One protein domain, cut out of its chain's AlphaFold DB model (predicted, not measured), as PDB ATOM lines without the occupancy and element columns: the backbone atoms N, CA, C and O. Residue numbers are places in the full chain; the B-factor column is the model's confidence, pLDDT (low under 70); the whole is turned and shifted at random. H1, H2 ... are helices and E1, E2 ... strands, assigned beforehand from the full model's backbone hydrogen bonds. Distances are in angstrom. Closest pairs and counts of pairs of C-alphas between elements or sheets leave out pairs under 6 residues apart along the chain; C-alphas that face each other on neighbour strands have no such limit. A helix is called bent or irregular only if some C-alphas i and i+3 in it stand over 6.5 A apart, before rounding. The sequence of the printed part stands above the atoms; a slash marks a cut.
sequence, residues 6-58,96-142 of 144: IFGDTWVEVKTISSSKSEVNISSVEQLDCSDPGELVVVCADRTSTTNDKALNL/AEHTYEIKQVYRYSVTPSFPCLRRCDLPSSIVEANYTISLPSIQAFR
ATOM      1  N   ILE A   6     408.245 319.537 354.274       92.69
ATOM      2  CA  ILE A   6     408.614 319.578 352.858       92.69
ATOM      3  C   ILE A   6     410.112 319.304 352.748       92.69
ATOM      4  O   ILE A   6     410.933 319.981 353.367       92.69
ATOM      5  N   PHE A   7     410.445 318.298 351.953       88.75
ATOM      6  CA  PHE A   7     411.789 317.881 351.586       88.75
ATOM      7  C   PHE A   7     411.967 318.116 350.080       88.75
ATOM      8  O   PHE A   7     410.988 318.293 349.367       88.75
ATOM      9  N   GLY A   8     413.207 318.156 349.588       87.00
ATOM     10  CA  GLY A   8     413.511 318.633 348.230       87.00
ATOM     11  C   GLY A   8     412.588 318.109 347.119       87.00
ATOM     12  O   GLY A   8     412.140 318.901 346.297       87.00
ATOM     13  N   ASP A   9     412.281 316.813 347.119       88.75
ATOM     14  CA  ASP A   9     411.461 316.128 346.114       88.75
ATOM     15  C   ASP A   9     410.196 315.460 346.685       88.75
ATOM     16  O   ASP A   9     409.526 314.702 345.984       88.75
ATOM     17  N   THR A  10     409.862 315.697 347.958       93.50
ATOM     18  CA  THR A  10     408.701 315.066 348.596       93.50
ATOM     19  C   THR A  10     408.178 315.868 349.781       93.50
ATOM     20  O   THR A  10     408.829 316.770 350.297       93.50
ATOM     21  N   TRP A  11     406.994 315.530 350.264       95.56
ATOM     22  CA  TRP A  11     406.379 316.171 351.417       95.56
ATOM     23  C   TRP A  11     405.710 315.132 352.304       95.56
ATOM     24  O   TRP A  11     405.382 314.029 351.865       95.56
ATOM     25  N   VAL A  12     405.521 315.485 353.569       97.00
ATOM     26  CA  VAL A  12     404.868 314.637 354.559       97.00
ATOM     27  C   VAL A  12     403.809 315.450 355.285       97.00
ATOM     28  O   VAL A  12     404.111 316.487 355.872       97.00
ATOM     29  N   GLU A  13     402.583 314.943 355.267       97.81
ATOM     30  CA  GLU A  13     401.480 315.402 356.110       97.81
ATOM     31  C   GLU A  13     401.258 314.378 357.224       97.81
ATOM     32  O   GLU A  13     401.097 313.183 356.953       97.81
ATOM     33  N   VAL A  14     401.238 314.823 358.478       97.69
ATOM     34  CA  VAL A  14     401.096 313.953 359.646       97.69
ATOM     35  C   VAL A  14     399.726 314.152 360.285       97.69
ATOM     36  O   VAL A  14     399.271 315.259 360.562       97.69
ATOM     37  N   LYS A  15     399.046 313.044 360.579       97.75
ATOM     38  CA  LYS A  15     397.782 313.041 361.318       97.75
ATOM     39  C   LYS A  15     397.861 312.089 362.490       97.75
ATOM     40  O   LYS A  15     398.295 310.952 362.343       97.75
ATOM     41  N   THR A  16     397.367 312.533 363.637       97.56
ATOM     42  CA  THR A  16     397.263 311.692 364.831       97.56
ATOM     43  C   THR A  16     395.809 311.328 365.084       97.56
ATOM     44  O   THR A  16     394.938 312.198 365.103       97.56
ATOM     45  N   ILE A  17     395.538 310.043 365.299       98.12
ATOM     46  CA  ILE A  17     394.210 309.517 365.631       98.12
ATOM     47  C   ILE A  17     394.295 308.568 366.831       98.12
ATOM     48  O   ILE A  17     395.357 308.017 367.117       98.12
ATOM     49  N   SER A  18     393.172 308.337 367.521       97.56
ATOM     50  CA  SER A  18     393.082 307.194 368.443       97.56
ATOM     51  C   SER A  18     393.169 305.891 367.652       97.56
ATOM     52  O   SER A  18     392.629 305.812 366.548       97.56
ATOM     53  N   SER A  19     393.778 304.852 368.228       96.62
ATOM     54  CA  SER A  19     393.904 303.543 367.566       96.62
ATOM     55  C   SER A  19     392.561 302.857 367.286       96.62
ATOM     56  O   SER A  19     392.483 301.971 366.439       96.62
ATOM     57  N   SER A  20     391.497 303.295 367.963       96.62
ATOM     58  CA  SER A  20     390.122 302.840 367.740       96.62
ATOM     59  C   SER A  20     389.478 303.401 366.467       96.62
ATOM     60  O   SER A  20     388.450 302.884 366.028       96.62
ATOM     61  N   LYS A  21     390.048 304.455 365.866       97.19
ATOM     62  CA  LYS A  21     389.518 305.068 364.644       97.19
ATOM     63  C   LYS A  21     390.063 304.375 363.398       97.19
ATOM     64  O   LYS A  21     391.239 304.036 363.315       97.19
ATOM     65  N   SER A  22     389.202 304.238 362.397       96.56
ATOM     66  CA  SER A  22     389.528 303.702 361.068       96.56
ATOM     67  C   SER A  22     389.482 304.767 359.969       96.56
ATOM     68  O   SER A  22     389.547 304.446 358.784       96.56
ATOM     69  N   GLU A  23     389.385 306.036 360.352       98.00
ATOM     70  CA  GLU A  23     389.319 307.180 359.451       98.00
ATOM     71  C   GLU A  23     390.279 308.279 359.902       98.00
ATOM     72  O   GLU A  23     390.554 308.445 361.094       98.00
ATOM     73  N   VAL A  24     390.774 309.045 358.935       98.25
ATOM     74  CA  VAL A  24     391.648 310.195 359.160       98.25
ATOM     75  C   VAL A  24     391.001 311.451 358.596       98.25
ATOM     76  O   VAL A  24     390.478 311.440 357.483       98.25
ATOM     77  N   ASN A  25     391.004 312.533 359.375       98.12
ATOM     78  CA  ASN A  25     390.472 313.820 358.944       98.12
ATOM     79  C   ASN A  25     391.538 314.631 358.203       98.12
ATOM     80  O   ASN A  25     392.674 314.752 358.664       98.12
ATOM     81  N   ILE A  26     391.126 315.205 357.078       97.88
ATOM     82  CA  ILE A  26     391.865 316.200 356.317       97.88
ATOM     83  C   ILE A  26     391.099 317.516 356.453       97.88
ATOM     84  O   ILE A  26     389.935 317.621 356.056       97.88
ATOM     85  N   SER A  27     391.747 318.497 357.072       96.50
ATOM     86  CA  SER A  27     391.144 319.773 357.469       96.50
ATOM     87  C   SER A  27     391.184 320.843 356.372       96.50
ATOM     88  O   SER A  27     390.695 321.951 356.547       96.50
ATOM     89  N   SER A  28     391.839 320.558 355.252       96.12
ATOM     90  CA  SER A  28     391.854 321.439 354.088       96.12
ATOM     91  C   SER A  28     392.282 320.658 352.858       96.12
ATOM     92  O   SER A  28     393.095 319.739 352.951       96.12
ATOM     93  N   VAL A  29     391.777 321.053 351.696       95.69
ATOM     94  CA  VAL A  29     392.167 320.474 350.402       95.69
ATOM     95  C   VAL A  29     393.681 320.589 350.208       95.69
ATOM     96  O   VAL A  29     394.338 319.633 349.808       95.69
ATOM     97  N   GLU A  30     394.248 321.732 350.591       95.06
ATOM     98  CA  GLU A  30     395.653 322.085 350.408       95.06
ATOM     99  C   GLU A  30     396.635 321.137 351.104       95.06
ATOM    100  O   GLU A  30     397.782 321.043 350.677       95.06
ATOM    101  N   GLN A  31     396.218 320.435 352.162       95.94
ATOM    102  CA  GLN A  31     397.096 319.516 352.900       95.94
ATOM    103  C   GLN A  31     397.581 318.360 352.036       95.94
ATOM    104  O   GLN A  31     398.737 317.961 352.142       95.94
ATOM    105  N   LEU A  32     396.712 317.835 351.169       96.25
ATOM    106  CA  LEU A  32     397.070 316.742 350.271       96.25
ATOM    107  C   LEU A  32     397.205 317.187 348.817       96.25
ATOM    108  O   LEU A  32     397.745 316.415 348.030       96.25
ATOM    109  N   ASP A  33     396.760 318.396 348.462       94.25
ATOM    110  CA  ASP A  33     396.823 318.962 347.113       94.25
ATOM    111  C   ASP A  33     398.234 319.441 346.737       94.25
ATOM    112  O   ASP A  33     398.582 320.615 346.847       94.25
ATOM    113  N   CYS A  34     399.066 318.503 346.289       88.88
ATOM    114  CA  CYS A  34     400.399 318.771 345.770       88.88
ATOM    115  C   CYS A  34     400.619 318.011 344.457       88.88
ATOM    116  O   CYS A  34     400.114 316.898 344.287       88.88
ATOM    117  N   SER A  35     401.368 318.617 343.535       83.56
ATOM    118  CA  SER A  35     401.756 317.995 342.265       83.56
ATOM    119  C   SER A  35     402.814 316.908 342.445       83.56
ATOM    120  O   SER A  35     402.799 315.919 341.710       83.56
ATOM    121  N   ASP A  36     403.711 317.088 343.415       88.94
ATOM    122  CA  ASP A  36     404.795 316.151 343.687       88.94
ATOM    123  C   ASP A  36     404.308 314.993 344.574       88.94
ATOM    124  O   ASP A  36     403.457 315.199 345.452       88.94
ATOM    125  N   PRO A  37     404.834 313.766 344.386       91.94
ATOM    126  CA  PRO A  37     404.522 312.644 345.260       91.94
ATOM    127  C   PRO A  37     404.910 312.933 346.712       91.94
ATOM    128  O   PRO A  37     406.038 313.329 347.015       91.94
ATOM    129  N   GLY A  38     403.985 312.669 347.626       95.62
ATOM    130  CA  GLY A  38     404.215 312.842 349.056       95.62
ATOM    131  C   GLY A  38     403.739 311.669 349.881       95.62
ATOM    132  O   GLY A  38     403.420 310.592 349.367       95.62
ATOM    133  N   GLU A  39     403.678 311.886 351.186       96.94
ATOM    134  CA  GLU A  39     403.228 310.891 352.139       96.94
ATOM    135  C   GLU A  39     402.203 311.454 353.115       96.94
ATOM    136  O   GLU A  39     402.386 312.515 353.706       96.94
ATOM    137  N   LEU A  40     401.156 310.667 353.349       97.81
ATOM    138  CA  LEU A  40     400.291 310.821 354.507       97.81
ATOM    139  C   LEU A  40     400.760 309.835 355.579       97.81
ATOM    140  O   LEU A  40     400.706 308.617 355.381       97.81
ATOM    141  N   VAL A  41     401.204 310.358 356.719       98.25
ATOM    142  CA  VAL A  41     401.612 309.569 357.884       98.25
ATOM    143  C   VAL A  41     400.520 309.647 358.939       98.25
ATOM    144  O   VAL A  41     400.234 310.709 359.483       98.25
ATOM    145  N   VAL A  42     399.911 308.506 359.251       98.38
ATOM    146  CA  VAL A  42     398.862 308.399 360.267       98.38
ATOM    147  C   VAL A  42     399.428 307.716 361.503       98.38
ATOM    148  O   VAL A  42     399.744 306.526 361.485       98.38
ATOM    149  N   VAL A  43     399.554 308.481 362.581       98.19
ATOM    150  CA  VAL A  43     400.029 308.028 363.887       98.19
ATOM    151  C   VAL A  43     398.826 307.649 364.745       98.19
ATOM    152  O   VAL A  43     398.023 308.497 365.132       98.19
ATOM    153  N   CYS A  44     398.702 306.366 365.071       98.12
ATOM    154  CA  CYS A  44     397.696 305.881 366.006       98.12
ATOM    155  C   CYS A  44     398.265 305.933 367.424       98.12
ATOM    156  O   CYS A  44     399.167 305.157 367.756       98.12
ATOM    157  N   ALA A  45     397.733 306.821 368.257       97.81
ATOM    158  CA  ALA A  45     398.196 307.035 369.622       97.81
ATOM    159  C   ALA A  45     397.020 307.098 370.598       97.81
ATOM    160  O   ALA A  45     396.041 307.803 370.358       97.81
ATOM    161  N   ASP A  46     397.149 306.409 371.729       97.75
ATOM    162  CA  ASP A  46     396.162 306.456 372.808       97.75
ATOM    163  C   ASP A  46     396.818 306.908 374.106       97.75
ATOM    164  O   ASP A  46     397.998 306.649 374.338       97.75
ATOM    165  N   ARG A  47     396.041 307.569 374.968       97.00
ATOM    166  CA  ARG A  47     396.512 307.933 376.307       97.00
ATOM    167  C   ARG A  47     396.880 306.688 377.102       97.00
ATOM    168  O   ARG A  47     396.215 305.656 377.005       97.00
ATOM    169  N   THR A  48     397.913 306.808 377.921       97.19
ATOM    170  CA  THR A  48     398.389 305.713 378.762       97.19
ATOM    171  C   THR A  48     398.897 306.217 380.112       97.19
ATOM    172  O   THR A  48     398.974 307.421 380.342       97.19
ATOM    173  N   SER A  49     399.199 305.301 381.034       95.69
ATOM    174  CA  SER A  49     399.788 305.663 382.325       95.69
ATOM    175  C   SER A  49     401.268 306.006 382.175       95.69
ATOM    176  O   SER A  49     401.969 305.474 381.317       95.69
ATOM    177  N   THR A  50     401.778 306.834 383.083       94.56
ATOM    178  CA  THR A  50     403.211 307.164 383.170       94.56
ATOM    179  C   THR A  50     404.092 305.965 383.534       94.56
ATOM    180  O   THR A  50     405.302 306.015 383.360       94.56
ATOM    181  N   THR A  51     403.491 304.880 384.031       95.06
ATOM    182  CA  THR A  51     404.163 303.624 384.394       95.06
ATOM    183  C   THR A  51     404.232 302.605 383.255       95.06
ATOM    184  O   THR A  51     404.778 301.525 383.456       95.06
ATOM    185  N   ASN A  52     403.648 302.892 382.089       95.50
ATOM    186  CA  ASN A  52     403.746 302.014 380.926       95.50
ATOM    187  C   ASN A  52     405.149 302.123 380.311       95.50
ATOM    188  O   ASN A  52     405.596 303.220 379.993       95.50
ATOM    189  N   ASP A  53     405.812 300.994 380.063       95.31
ATOM    190  CA  ASP A  53     407.156 300.957 379.465       95.31
ATOM    191  C   ASP A  53     407.221 301.574 378.055       95.31
ATOM    192  O   ASP A  53     408.290 301.953 377.581       95.31
ATOM    193  N   LYS A  54     406.078 301.675 377.366       95.56
ATOM    194  CA  LYS A  54     405.942 302.307 376.043       95.56
ATOM    195  C   LYS A  54     405.373 303.726 376.105       95.56
ATOM    196  O   LYS A  54     404.984 304.270 375.070       95.56
ATOM    197  N   ALA A  55     405.264 304.298 377.301       96.81
ATOM    198  CA  ALA A  55     404.821 305.667 377.483       96.81
ATOM    199  C   ALA A  55     405.743 306.638 376.736       96.81
ATOM    200  O   ALA A  55     406.968 306.540 376.784       96.81
ATOM    201  N   LEU A  56     405.129 307.602 376.066       97.56
ATOM    202  CA  LEU A  56     405.783 308.698 375.382       97.56
ATOM    203  C   LEU A  56     405.043 309.985 375.731       97.56
ATOM    204  O   LEU A  56     403.828 310.098 375.558       97.56
ATOM    205  N   ASN A  57     405.792 310.971 376.198       97.06
ATOM    206  CA  ASN A  57     405.315 312.334 376.362       97.06
ATOM    207  C   ASN A  57     406.233 313.305 375.613       97.06
ATOM    208  O   ASN A  57     407.252 312.912 375.035       97.06
ATOM    209  N   LEU A  58     405.872 314.585 375.613       95.88
ATOM    210  CA  LEU A  58     406.578 315.586 374.822       95.88
ATOM    211  C   LEU A  58     408.040 315.778 375.269       95.88
ATOM    212  O   LEU A  58     408.918 315.919 374.421       95.88
ATOM    213  N   ALA A  96     399.999 312.321 383.334       93.06
ATOM    214  CA  ALA A  96     399.340 311.189 382.682       93.06
ATOM    215  C   ALA A  96     398.404 311.626 381.538       93.06
ATOM    216  O   ALA A  96     398.295 310.937 380.528       93.06
ATOM    217  N   GLU A  97     397.772 312.797 381.639       95.50
ATOM    218  CA  GLU A  97     396.913 313.369 380.596       95.50
ATOM    219  C   GLU A  97     397.657 313.732 379.299       95.50
ATOM    220  O   GLU A  97     397.030 313.821 378.237       95.50
ATOM    221  N   HIS A  98     398.980 313.901 379.385       95.88
ATOM    222  CA  HIS A  98     399.888 314.221 378.282       95.88
ATOM    223  C   HIS A  98     400.774 313.036 377.876       95.88
ATOM    224  O   HIS A  98     401.691 313.191 377.067       95.88
ATOM    225  N   THR A  99     400.491 311.848 378.413       97.56
ATOM    226  CA  THR A  99     401.264 310.634 378.167       97.56
ATOM    227  C   THR A  99     400.496 309.687 377.249       97.56
ATOM    228  O   THR A  99     399.333 309.357 377.487       97.56
ATOM    229  N   TYR A 100     401.159 309.242 376.183       98.19
ATOM    230  CA  TYR A 100     400.568 308.442 375.114       98.19
ATOM    231  C   TYR A 100     401.413 307.207 374.811       98.19
ATOM    232  O   TYR A 100     402.620 307.205 375.000       98.19
ATOM    233  N   GLU A 101     400.783 306.156 374.300       97.94
ATOM    234  CA  GLU A 101     401.467 305.031 373.667       97.94
ATOM    235  C   GLU A 101     401.181 305.071 372.165       97.94
ATOM    236  O   GLU A 101     400.019 305.104 371.748       97.94
ATOM    237  N   ILE A 102     402.236 305.030 371.348       97.69
ATOM    238  CA  ILE A 102     402.096 304.881 369.899       97.69
ATOM    239  C   ILE A 102     401.793 303.413 369.593       97.69
ATOM    240  O   ILE A 102     402.632 302.536 369.793       97.69
ATOM    241  N   LYS A 103     400.580 303.143 369.111       97.62
ATOM    242  CA  LYS A 103     400.105 301.791 368.794       97.62
ATOM    243  C   LYS A 103     400.526 301.346 367.403       97.62
ATOM    244  O   LYS A 103     400.844 300.177 367.201       97.62
ATOM    245  N   GLN A 104     400.485 302.265 366.444       96.25
ATOM    246  CA  GLN A 104     400.783 301.979 365.048       96.25
ATOM    247  C   GLN A 104     401.134 303.266 364.305       96.25
ATOM    248  O   GLN A 104     400.639 304.338 364.649       96.25
ATOM    249  N   VAL A 105     401.948 303.144 363.259       97.56
ATOM    250  CA  VAL A 105     402.179 304.220 362.294       97.56
ATOM    251  C   VAL A 105     401.910 303.671 360.900       97.56
ATOM    252  O   VAL A 105     402.540 302.709 360.462       97.56
ATOM    253  N   TYR A 106     400.956 304.272 360.201       97.75
ATOM    254  CA  TYR A 106     400.676 303.976 358.802       97.75
ATOM    255  C   TYR A 106     401.304 305.048 357.922       97.75
ATOM    256  O   TYR A 106     401.180 306.234 358.211       97.75
ATOM    257  N   ARG A 107     401.952 304.639 356.833       98.06
ATOM    258  CA  ARG A 107     402.476 305.547 355.811       98.06
ATOM    259  C   ARG A 107     401.784 305.227 354.500       98.06
ATOM    260  O   ARG A 107     401.749 304.061 354.106       98.06
ATOM    261  N   TYR A 108     401.237 306.237 353.841       98.12
ATOM    262  CA  TYR A 108     400.561 306.091 352.558       98.12
ATOM    263  C   TYR A 108     401.226 306.976 351.515       98.12
ATOM    264  O   TYR A 108     401.445 308.159 351.765       98.12
ATOM    265  N   SER A 109     401.514 306.414 350.344       97.38
ATOM    266  CA  SER A 109     402.002 307.172 349.195       97.38
ATOM    267  C   SER A 109     400.870 308.011 348.613       97.38
ATOM    268  O   SER A 109     399.904 307.474 348.065       97.38
ATOM    269  N   VAL A 110     401.009 309.330 348.688       96.81
ATOM    270  CA  VAL A 110     400.098 310.280 348.054       96.81
ATOM    271  C   VAL A 110     400.604 310.542 346.644       96.81
ATOM    272  O   VAL A 110     401.524 311.322 346.414       96.81
ATOM    273  N   THR A 111     400.005 309.837 345.692       94.06
ATOM    274  CA  THR A 111     400.261 309.969 344.253       94.06
ATOM    275  C   THR A 111     399.055 310.630 343.570       94.06
ATOM    276  O   THR A 111     398.022 310.825 344.220       94.06
ATOM    277  N   PRO A 112     399.113 310.943 342.262       91.75
ATOM    278  CA  PRO A 112     397.947 311.458 341.541       91.75
ATOM    279  C   PRO A 112     396.704 310.553 341.604       91.75
ATOM    280  O   PRO A 112     395.593 311.054 341.493       91.75
ATOM    281  N   SER A 113     396.864 309.240 341.819       93.31
ATOM    282  CA  SER A 113     395.741 308.302 341.980       93.31
ATOM    283  C   SER A 113     395.264 308.137 343.429       93.31
ATOM    284  O   SER A 113     394.291 307.422 343.667       93.31
ATOM    285  N   PHE A 114     395.926 308.774 344.402       96.62
ATOM    286  CA  PHE A 114     395.523 308.712 345.806       96.62
ATOM    287  C   PHE A 114     394.166 309.407 346.015       96.62
ATOM    288  O   PHE A 114     394.000 310.551 345.580       96.62
ATOM    289  N   PRO A 115     393.201 308.768 346.704       95.38
ATOM    290  CA  PRO A 115     391.857 309.310 346.857       95.38
ATOM    291  C   PRO A 115     391.855 310.489 347.833       95.38
ATOM    292  O   PRO A 115     391.886 310.330 349.052       95.38
ATOM    293  N   CYS A 116     391.802 311.693 347.281       96.00
ATOM    294  CA  CYS A 116     391.690 312.943 348.020       96.00
ATOM    295  C   CYS A 116     391.017 314.000 347.143       96.00
ATOM    296  O   CYS A 116     390.908 313.832 345.929       96.00
ATOM    297  N   LEU A 117     390.548 315.081 347.765       96.25
ATOM    298  CA  LEU A 117     390.082 316.235 347.011       96.25
ATOM    299  C   LEU A 117     391.297 316.989 346.470       96.25
ATOM    300  O   LEU A 117     392.232 317.266 347.219       96.25
ATOM    301  N   ARG A 118     391.261 317.330 345.182       95.38
ATOM    302  CA  ARG A 118     392.244 318.200 344.532       95.38
ATOM    303  C   ARG A 118     391.602 319.535 344.221       95.38
ATOM    304  O   ARG A 118     390.426 319.585 343.857       95.38
ATOM    305  N   ARG A 119     392.360 320.628 344.320       93.62
ATOM    306  CA  ARG A 119     391.799 321.961 344.060       93.62
ATOM    307  C   ARG A 119     391.335 322.104 342.610       93.62
ATOM    308  O   ARG A 119     390.358 322.804 342.365       93.62
ATOM    309  N   CYS A 120     391.979 321.401 341.675       94.06
ATOM    310  CA  CYS A 120     391.584 321.369 340.264       94.06
ATOM    311  C   CYS A 120     390.214 320.723 340.008       94.06
ATOM    312  O   CYS A 120     389.587 321.042 339.000       94.06
ATOM    313  N   ASP A 121     389.741 319.861 340.911       94.00
ATOM    314  CA  ASP A 121     388.469 319.142 340.765       94.00
ATOM    315  C   ASP A 121     387.298 319.879 341.436       94.00
ATOM    316  O   ASP A 121     386.135 319.495 341.285       94.00
ATOM    317  N   LEU A 122     387.584 320.945 342.191       95.56
ATOM    318  CA  LEU A 122     386.588 321.724 342.917       95.56
ATOM    319  C   LEU A 122     386.215 323.001 342.146       95.56
ATOM    320  O   LEU A 122     387.097 323.703 341.647       95.56
ATOM    321  N   PRO A 123     384.922 323.375 342.093       97.62
ATOM    322  CA  PRO A 123     384.515 324.685 341.602       97.62
ATOM    323  C   PRO A 123     385.231 325.809 342.354       97.62
ATOM    324  O   PRO A 123     385.337 325.774 343.580       97.62
ATOM    325  N   SER A 124     385.634 326.863 341.642       95.38
ATOM    326  CA  SER A 124     386.349 328.005 342.232       95.38
ATOM    327  C   SER A 124     385.542 328.783 343.281       95.38
ATOM    328  O   SER A 124     386.101 329.596 344.008       95.38
ATOM    329  N   SER A 125     384.226 328.561 343.359       97.12
ATOM    330  CA  SER A 125     383.352 329.105 344.402       97.12
ATOM    331  C   SER A 125     383.475 328.376 345.746       97.12
ATOM    332  O   SER A 125     383.031 328.913 346.759       97.12
ATOM    333  N   ILE A 126     384.067 327.177 345.781       96.94
ATOM    334  CA  ILE A 126     384.345 326.447 347.020       96.94
ATOM    335  C   ILE A 126     385.668 326.944 347.594       96.94
ATOM    336  O   ILE A 126     386.744 326.648 347.076       96.94
ATOM    337  N   VAL A 127     385.584 327.680 348.699       94.88
ATOM    338  CA  VAL A 127     386.759 328.241 349.379       94.88
ATOM    339  C   VAL A 127     387.419 327.194 350.283       94.88
ATOM    340  O   VAL A 127     388.621 326.961 350.182       94.88
ATOM    341  N   GLU A 128     386.634 326.483 351.091       94.88
ATOM    342  CA  GLU A 128     387.123 325.520 352.083       94.88
ATOM    343  C   GLU A 128     386.369 324.188 351.974       94.88
ATOM    344  O   GLU A 128     385.164 324.167 351.716       94.88
ATOM    345  N   ALA A 129     387.076 323.077 352.188       95.69
ATOM    346  CA  ALA A 129     386.474 321.762 352.355       95.69
ATOM    347  C   ALA A 129     387.241 320.950 353.404       95.69
ATOM    348  O   ALA A 129     388.470 320.897 353.393       95.69
ATOM    349  N   ASN A 130     386.480 320.283 354.266       96.25
ATOM    350  CA  ASN A 130     386.957 319.355 355.282       96.25
ATOM    351  C   ASN A 130     386.382 317.974 354.962       96.25
ATOM    352  O   ASN A 130     385.188 317.860 354.677       96.25
ATOM    353  N   TYR A 131     387.201 316.927 355.004       97.56
ATOM    354  CA  TYR A 131     386.761 315.575 354.654       97.56
ATOM    355  C   TYR A 131     387.497 314.508 355.461       97.56
ATOM    356  O   TYR A 131     388.486 314.778 356.144       97.56
ATOM    357  N   THR A 132     386.990 313.279 355.428       98.19
ATOM    358  CA  THR A 132     387.627 312.122 356.060       98.19
ATOM    359  C   THR A 132     387.954 311.063 355.018       98.19
ATOM    360  O   THR A 132     387.245 310.897 354.026       98.19
ATOM    361  N   ILE A 133     389.057 310.350 355.235       98.25
ATOM    362  CA  ILE A 133     389.487 309.228 354.402       98.25
ATOM    363  C   ILE A 133     389.415 307.951 355.238       98.25
ATOM    364  O   ILE A 133     389.952 307.892 356.344       98.25
ATOM    365  N   SER A 134     388.779 306.917 354.691       98.25
ATOM    366  CA  SER A 134     388.751 305.566 355.262       98.25
ATOM    367  C   SER A 134     390.118 304.892 355.110       98.25
ATOM    368  O   SER A 134     390.546 304.605 353.991       98.25
ATOM    369  N   LEU A 135     390.787 304.587 356.227       97.94
ATOM    370  CA  LEU A 135     392.082 303.893 356.241       97.94
ATOM    371  C   LEU A 135     392.015 302.477 355.635       97.94
ATOM    372  O   LEU A 135     392.924 302.122 354.879       97.94
ATOM    373  N   PRO A 136     390.965 301.662 355.888       97.19
ATOM    374  CA  PRO A 136     390.800 300.373 355.215       97.19
ATOM    375  C   PRO A 136     390.689 300.490 353.692       97.19
ATOM    376  O   PRO A 136     391.174 299.622 352.973       97.19
ATOM    377  N   SER A 137     390.079 301.566 353.191       97.88
ATOM    378  CA  SER A 137     389.841 301.756 351.755       97.88
ATOM    379  C   SER A 137     391.081 302.217 350.986       97.88
ATOM    380  O   SER A 137     391.109 302.101 349.765       97.88
ATOM    381  N   ILE A 138     392.116 302.704 351.678       97.69
ATOM    382  CA  ILE A 138     393.372 303.172 351.070       97.69
ATOM    383  C   ILE A 138     394.548 302.212 351.292       97.69
ATOM    384  O   ILE A 138     395.700 302.590 351.086       97.69
ATOM    385  N   GLN A 139     394.290 300.958 351.688       96.75
ATOM    386  CA  GLN A 139     395.345 299.962 351.929       96.75
ATOM    387  C   GLN A 139     396.285 299.767 350.733       96.75
ATOM    388  O   GLN A 139     397.480 299.582 350.940       96.75
ATOM    389  N   ALA A 140     395.776 299.870 349.502       97.31
ATOM    390  CA  ALA A 140     396.578 299.746 348.283       97.31
ATOM    391  C   ALA A 140     397.671 300.826 348.142       97.31
ATOM    392  O   ALA A 140     398.615 300.637 347.384       97.31
ATOM    393  N   PHE A 141     397.560 301.942 348.869       97.44
ATOM    394  CA  PHE A 141     398.543 303.029 348.871       97.44
ATOM    395  C   PHE A 141     399.544 302.927 350.024       97.44
ATOM    396  O   PHE A 141     400.414 303.788 350.157       97.44
ATOM    397  N   ARG A 142     399.404 301.926 350.900       96.69
ATOM    398  CA  ARG A 142     400.252 301.773 352.080       96.69
ATOM    399  C   ARG A 142     401.685 301.434 351.658       96.69
ATOM    400  O   ARG A 142     401.891 300.548 350.835       96.69
TER     401      ARG A 142
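What this domain is: This is residues 6 to 58 and 96 to 142 of the 144 residues of an uncharacterized protein of Oscillospiraceae bacterium (UniProt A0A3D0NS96). A long, twisted three-stranded sheet, E1, E3 and E4, makes a wall, and a small two-stranded sheet, E2 and E5, lies over one face of it with its strands crossing the long ones. The short helix H1 sits beside edge strand E4, and the long loop of residues 111 to 130 makes one end of the elongated whole. The printed part has 100 residues, with five named strands followed by one named helix; the large sheet has the order E1, E3, E4 and is mixed, the small one antiparallel. The class is mostly strand, with under half of the residues in named elements. The whole is only just loose, close to compact, with a radius of gyration of the C-alphas of 15.7 A, and spans 51 by 28 by 25 A.

How they stand to each other: Residues 6 to 7 form a short antiparallel pairing with residues 10 to 11 of E1, residues 10 to 17. E1 is an edge strand and the parallel neighbour of the inner strand E3, residues 38 to 47, at 22 degrees, with N 15 and O 41 2.8 A apart. E3 is antiparallel to the other edge strand, E4, residues 100 to 110, at 164 degrees, with N 42 and O 106 2.8 A apart. E4 bends by 61 degrees at residue 103. E2, residues 23 to 26, follows E1 by a tight link; their closest C-alphas, of Ile 17 and Val 24, are 7.0 A apart. E2 is antiparallel to E5, residues 131 to 134, at 150 degrees, with N 26 and O 131 2.8 A apart. E5 is apart from E1, E3 and E4. H1, residues 136 to 141, is on the large sheet at a height of 7.1 A, over none of its strands; its closest C-alpha pair with E4 is Phe 141 and Tyr 108, 5.2 A. H1 is irregular, C-alphas 137 and 140 being 7.8 A apart; 0 of its 2 O i to N i+4 pairs and 1 of its 3 O i to N i+3 pairs are within hydrogen-bond range.

Where its parts are: E1 begins at C-alpha 10, (408.701, 315.066, 348.596), and is 23.0 A long. E2 measures 9.9 A, E3 28.7 A, E4 27.1 A and E5 10.2 A. E4 begins at C-alpha 100, (400.568, 308.442, 375.114). H1, 10.4 A long, ends at C-alpha 141, (398.543, 303.029, 348.871).

The domain as a whole: The two C-alphas farthest apart, of Thr 51 and Ser 124, are 51.9 A apart. Residues 59 to 95 are not printed, and C-alphas 58 and 96 are 11.6 A apart across this cut, within the link from E3 to E4. The links E2 to E3 and E4 to E5 are long. The mean pLDDT of the printed part is 96.0, and no printed residue is under 70.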